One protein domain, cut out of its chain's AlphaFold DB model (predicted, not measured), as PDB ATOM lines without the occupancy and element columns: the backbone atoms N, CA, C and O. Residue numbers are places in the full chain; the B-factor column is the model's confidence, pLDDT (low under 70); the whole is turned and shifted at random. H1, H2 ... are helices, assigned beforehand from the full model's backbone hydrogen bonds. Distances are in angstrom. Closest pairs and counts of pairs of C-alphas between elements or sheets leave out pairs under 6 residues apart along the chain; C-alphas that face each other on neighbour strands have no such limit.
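Overview. This is residues 12 to 57 of the 79 residues of an uncharacterized protein of Microcystis aeruginosa Sj (UniProt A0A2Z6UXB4). An open, flat triangle: the unnamed stretch 12 to 25 makes one side, and H1 and H2 make the other two, a narrow V closed at residues 33 to 38, which stand free. After H2, residues 52 to 57 turn out of the triangle's plane. The printed part has 46 residues with two named helices, H1 then H2, and no named strand: all helix. It is loose, radius of gyration of the C-alphas 12.2 A, and spans 31 by 27 by 14 A.

Along the chain. H1, residues 26 to 33, begins at C-alpha 26 (1.726, 46.464, 53.817) and is 10.4 A long. H2, residues 37 to 51, is 21.1 A long and ends at C-alpha 51 (12.061, 51.122, 38.622).

Arrangement. H1 and H2 are close but not clearly touching; their closest C-alphas, of Leu 31 and Lys 40, are 6.8 A apart. They run opposite ways at a shallow tilt of 31 degrees. In H1 and H2 every O i to N i+4 pair is within hydrogen-bond range.

Size, cuts and confidence. The C-alphas farthest apart, of Asp 22 and Asp 57, are 33.5 A apart. The printed part has no cut, and the link H1 to H2 is tight. The pLDDT is under 70 at residues 12 to 14, 51 and 53 to 57.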
ATOM      1  N   PRO A  12      11.474  49.903  30.964       60.09
ATOM      2  CA  PRO A  12      10.926  50.453  32.196       60.09
ATOM      3  C   PRO A  12       9.573  49.791  32.485       60.09
ATOM      4  O   PRO A  12       8.711  49.702  31.611       60.09
ATOM      5  N   ARG A  13       9.392  49.287  33.708       65.88
ATOM      6  CA  ARG A  13       8.124  48.708  34.173       65.88
ATOM      7  C   ARG A  13       7.552  49.577  35.283       65.88
ATOM      8  O   ARG A  13       8.280  49.987  36.180       65.88
ATOM      9  N   ASP A  14       6.246  49.813  35.222       68.81
ATOM     10  CA  ASP A  14       5.511  50.519  36.271       68.81
ATOM     11  C   ASP A  14       5.340  49.598  37.491       68.81
ATOM     12  O   ASP A  14       4.677  48.560  37.418       68.81
ATOM     13  N   ILE A  15       5.983  49.949  38.607       74.19
ATOM     14  CA  ILE A  15       5.873  49.222  39.874       74.19
ATOM     15  C   ILE A  15       4.840  49.926  40.738       74.19
ATOM     16  O   ILE A  15       5.079  51.006  41.280       74.19
ATOM     17  N   ARG A  16       3.698  49.268  40.935       80.88
ATOM     18  CA  ARG A  16       2.629  49.779  41.792       80.88
ATOM     19  C   ARG A  16       2.720  49.177  43.180       80.88
ATOM     20  O   ARG A  16       2.924  47.974  43.345       80.88
ATOM     21  N   ARG A  17       2.540  50.021  44.194       83.62
ATOM     22  CA  ARG A  17       2.388  49.553  45.571       83.62
ATOM     23  C   ARG A  17       0.978  49.015  45.758       83.62
ATOM     24  O   ARG A  17       0.011  49.667  45.379       83.62
ATOM     25  N   TYR A  18       0.881  47.840  46.367       87.31
ATOM     26  CA  TYR A  18      -0.393  47.318  46.833       87.31
ATOM     27  C   TYR A  18      -0.896  48.171  48.001       87.31
ATOM     28  O   TYR A  18      -0.183  48.347  48.993       87.31
ATOM     29  N   VAL A  19      -2.110  48.692  47.848       92.31
ATOM     30  CA  VAL A  19      -2.840  49.436  48.874       92.31
ATOM     31  C   VAL A  19      -4.056  48.598  49.252       92.31
ATOM     32  O   VAL A  19      -4.794  48.150  48.375       92.31
ATOM     33  N   THR A  20      -4.237  48.338  50.539       90.56
ATOM     34  CA  THR A  20      -5.409  47.626  51.060       90.56
ATOM     35  C   THR A  20      -6.653  48.515  51.004       90.56
ATOM     36  O   THR A  20      -6.568  49.731  50.837       90.56
ATOM     37  N   THR A  21      -7.832  47.918  51.183       93.88
ATOM     38  CA  THR A  21      -9.111  48.648  51.214       93.88
ATOM     39  C   THR A  21      -9.190  49.692  52.330       93.88
ATOM     40  O   THR A  21      -9.892  50.685  52.177       93.88
ATOM     41  N   ASP A  22      -8.441  49.508  53.420       92.81
ATOM     42  CA  ASP A  22      -8.304  50.461  54.527       92.81
ATOM     43  C   ASP A  22      -7.136  51.454  54.344       92.81
ATOM     44  O   ASP A  22      -6.755  52.145  55.286       92.81
ATOM     45  N   GLY A  23      -6.551  51.538  53.143       92.38
ATOM     46  CA  GLY A  23      -5.527  52.528  52.788       92.38
ATOM     47  C   GLY A  23      -4.110  52.200  53.265       92.38
ATOM     48  O   GLY A  23      -3.195  53.003  53.076       92.38
ATOM     49  N   LYS A  24      -3.886  51.028  53.871       91.31
ATOM     50  CA  LYS A  24      -2.550  50.605  54.303       91.31
ATOM     51  C   LYS A  24      -1.719  50.145  53.117       91.31
ATOM     52  O   LYS A  24      -2.216  49.624  52.124       91.31
ATOM     53  N   VAL A  25      -0.407  50.287  53.266       94.44
ATOM     54  CA  VAL A  25       0.580  49.816  52.293       94.44
ATOM     55  C   VAL A  25       1.462  48.778  52.988       94.44
ATOM     56  O   VAL A  25       2.506  49.145  53.536       94.44
ATOM     57  N   PRO A  26       1.067  47.487  53.003       91.81
ATOM     58  CA  PRO A  26       1.726  46.464  53.817       91.81
ATOM     59  C   PRO A  26       3.227  46.350  53.557       91.81
ATOM     60  O   PRO A  26       4.009  46.192  54.487       91.81
ATOM     61  N   PHE A  27       3.647  46.501  52.297       87.44
ATOM     62  CA  PHE A  27       5.063  46.476  51.940       87.44
ATOM     63  C   PHE A  27       5.859  47.611  52.603       87.44
ATOM     64  O   PHE A  27       6.953  47.375  53.104       87.44
ATOM     65  N   ALA A  28       5.312  48.831  52.620       88.56
ATOM     66  CA  ALA A  28       5.968  49.974  53.250       88.56
ATOM     67  C   ALA A  28       6.028  49.793  54.772       88.56
ATOM     68  O   ALA A  28       7.090  49.944  55.364       88.56
ATOM     69  N   GLN A  29       4.926  49.349  55.381       92.06
ATOM     70  CA  GLN A  29       4.859  49.078  56.820       92.06
ATOM     71  C   GLN A  29       5.850  47.993  57.254       92.06
ATOM     72  O   GLN A  29       6.561  48.148  58.247       92.06
ATOM     73  N   TRP A  30       5.931  46.901  56.493       92.25
ATOM     74  CA  TRP A  30       6.908  45.846  56.732       92.25
ATOM     75  C   TRP A  30       8.335  46.374  56.594       92.25
ATOM     76  O   TRP A  30       9.150  46.144  57.488       92.25
ATOM     77  N   LEU A  31       8.628  47.122  55.526       89.12
ATOM     78  CA  LEU A  31       9.951  47.699  55.315       89.12
ATOM     79  C   LEU A  31      10.345  48.596  56.491       89.12
ATOM     80  O   LEU A  31      11.453  48.452  57.004       89.12
ATOM     81  N   ASP A  32       9.437  49.446  56.968       88.81
ATOM     82  CA  ASP A  32       9.662  50.350  58.098       88.81
ATOM     83  C   ASP A  32       9.872  49.606  59.423       88.81
ATOM     84  O   ASP A  32      10.697  50.035  60.234       88.81
ATOM     85  N   SER A  33       9.229  48.449  59.612       91.44
ATOM     86  CA  SER A  33       9.384  47.619  60.816       91.44
ATOM     87  C   SER A  33      10.758  46.947  60.960       91.44
ATOM     88  O   SER A  33      11.126  46.532  62.062       91.44
ATOM     89  N   LEU A  34      11.553  46.850  59.884       91.56
ATOM     90  CA  LEU A  34      12.868  46.207  59.945       91.56
ATOM     91  C   LEU A  34      13.846  47.030  60.798       91.56
ATOM     92  O   LEU A  34      14.087  48.210  60.541       91.56
ATOM     93  N   ARG A  35      14.480  46.399  61.792       91.69
ATOM     94  CA  ARG A  35      15.511  47.054  62.622       91.69
ATOM     95  C   ARG A  35      16.854  47.203  61.899       91.69
ATOM     96  O   ARG A  35      17.611  48.120  62.196       91.69
ATOM     97  N   ASP A  36      17.146  46.319  60.943       93.69
ATOM     98  CA  ASP A  36      18.407  46.329  60.198       93.69
ATOM     99  C   ASP A  36      18.398  47.388  59.080       93.69
ATOM    100  O   ASP A  36      17.796  47.224  58.014       93.69
ATOM    101  N   ILE A  37      19.125  48.478  59.327       90.94
ATOM    102  CA  ILE A  37      19.287  49.597  58.394       90.94
ATOM    103  C   ILE A  37      20.044  49.170  57.127       90.94
ATOM    104  O   ILE A  37      19.720  49.630  56.031       90.94
ATOM    105  N   LYS A  38      21.026  48.263  57.225       91.81
ATOM    106  CA  LYS A  38      21.782  47.793  56.051       91.81
ATOM    107  C   LYS A  38      20.887  46.960  55.137       91.81
ATOM    108  O   LYS A  38      20.963  47.110  53.915       91.81
ATOM    109  N   ALA A  39      20.025  46.121  55.711       88.00
ATOM    110  CA  ALA A  39      19.022  45.373  54.956       88.00
ATOM    111  C   ALA A  39      18.020  46.314  54.262       88.00
ATOM    112  O   ALA A  39      17.812  46.184  53.054       88.00
ATOM    113  N   LYS A  40      17.488  47.317  54.980       90.81
ATOM    114  CA  LYS A  40      16.613  48.363  54.415       90.81
ATOM    115  C   LYS A  40      17.245  49.052  53.203       90.81
ATOM    116  O   LYS A  40      16.626  49.116  52.141       90.81
ATOM    117  N   THR A  41      18.497  49.496  53.319       89.31
ATOM    118  CA  THR A  41      19.215  50.170  52.225       89.31
ATOM    119  C   THR A  41      19.392  49.265  51.006       89.31
ATOM    120  O   THR A  41      19.159  49.704  49.880       89.31
ATOM    121  N   LYS A  42      19.746  47.988  51.198       89.62
ATOM    122  CA  LYS A  42      19.874  47.026  50.088       89.62
ATOM    123  C   LYS A  42      18.542  46.794  49.369       89.62
ATOM    124  O   LYS A  42      18.520  46.732  48.139       89.62
ATOM    125  N   ILE A  43      17.441  46.692  50.117       87.38
ATOM    126  CA  ILE A  43      16.090  46.548  49.555       87.38
ATOM    127  C   ILE A  43      15.721  47.798  48.747       87.38
ATOM    128  O   ILE A  43      15.321  47.674  47.590       87.38
ATOM    129  N   ALA A  44      15.933  48.996  49.299       85.19
ATOM    130  CA  ALA A  44      15.661  50.262  48.615       85.19
ATOM    131  C   ALA A  44      16.474  50.417  47.316       85.19
ATOM    132  O   ALA A  44      15.925  50.757  46.270       85.19
ATOM    133  N   GLN A  45      17.767  50.082  47.341       86.50
ATOM    134  CA  GLN A  45      18.614  50.084  46.144       86.50
ATOM    135  C   GLN A  45      18.111  49.108  45.074       86.50
ATOM    136  O   GLN A  45      18.166  49.416  43.883       86.50
ATOM    137  N   ARG A  46      17.614  47.931  45.476       83.25
ATOM    138  CA  ARG A  46      17.057  46.953  44.534       83.25
ATOM    139  C   ARG A  46      15.745  47.445  43.924       83.25
ATOM    140  O   ARG A  46      15.588  47.317  42.717       83.25
ATOM    141  N   LEU A  47      14.866  48.076  44.704       80.25
ATOM    142  CA  LEU A  47      13.649  48.724  44.192       80.25
ATOM    143  C   LEU A  47      13.964  49.838  43.188       80.25
ATOM    144  O   LEU A  47      13.332  49.904  42.138       80.25
ATOM    145  N   ASN A  48      14.978  50.662  43.459       80.56
ATOM    146  CA  ASN A  48      15.406  51.701  42.521       80.56
ATOM    147  C   ASN A  48      15.892  51.107  41.193       80.56
ATOM    148  O   ASN A  48      15.534  51.614  40.135       80.56
ATOM    149  N   ARG A  49      16.643  49.997  41.220       76.94
ATOM    150  CA  ARG A  49      17.040  49.287  39.989       76.94
ATOM    151  C   ARG A  49      15.845  48.697  39.239       76.94
ATOM    152  O   ARG A  49      15.824  48.766  38.014       76.94
ATOM    153  N   LEU A  50      14.852  48.175  39.961       75.19
ATOM    154  CA  LEU A  50      13.619  47.655  39.367       75.19
ATOM    155  C   LEU A  50      12.822  48.765  38.653       75.19
ATOM    156  O   LEU A  50      12.381  48.550  37.527       75.19
ATOM    157  N   ASN A  51      12.703  49.957  39.254       69.81
ATOM    158  CA  ASN A  51      12.061  51.122  38.622       69.81
ATOM    159  C   ASN A  51      12.777  51.571  37.339       69.81
ATOM    160  O   ASN A  51      12.138  52.033  36.400       69.81
ATOM    161  N   LEU A  52      14.100  51.407  37.281       71.94
ATOM    162  CA  LEU A  52      14.910  51.708  36.097       71.94
ATOM    163  C   LEU A  52      14.849  50.600  35.025       71.94
ATOM    164  O   LEU A  52      15.613  50.635  34.066       71.94
ATOM    165  N   GLY A  53      13.978  49.594  35.182       64.69
ATOM    166  CA  GLY A  53      13.827  48.484  34.236       64.69
ATOM    167  C   GLY A  53      14.919  47.415  34.335       64.69
ATOM    168  O   GLY A  53      14.871  46.418  33.613       64.69
ATOM    169  N   ASN A  54      15.888  47.564  35.245       64.88
ATOM    170  CA  ASN A  54      16.964  46.597  35.447       64.88
ATOM    171  C   ASN A  54      16.508  45.487  36.406       64.88
ATOM    172  O   ASN A  54      16.866  45.451  37.587       64.88
ATOM    173  N   LEU A  55      15.651  44.610  35.879       60.97
ATOM    174  CA  LEU A  55      14.993  43.525  36.612       60.97
ATOM    175  C   LEU A  55      15.973  42.469  37.146       60.97
ATOM    176  O   LEU A  55      15.663  41.803  38.137       60.97
ATOM    177  N   GLY A  56      17.158  42.355  36.534       60.88
ATOM    178  CA  GLY A  56      18.044  41.207  36.727       60.88
ATOM    179  C   GLY A  56      17.315  39.888  36.445       60.88
ATOM    180  O   GLY A  56      16.277  39.869  35.778       60.88
ATOM    181  N   ASP A  57      17.821  38.792  37.006       54.53
ATOM    182  CA  ASP A  57      17.141  37.498  36.967       54.53
ATOM    183  C   ASP A  57      15.969  37.499  37.960       54.53
ATOM    184  O   ASP A  57      16.124  37.261  39.161       54.53
TER     185      ASP A  57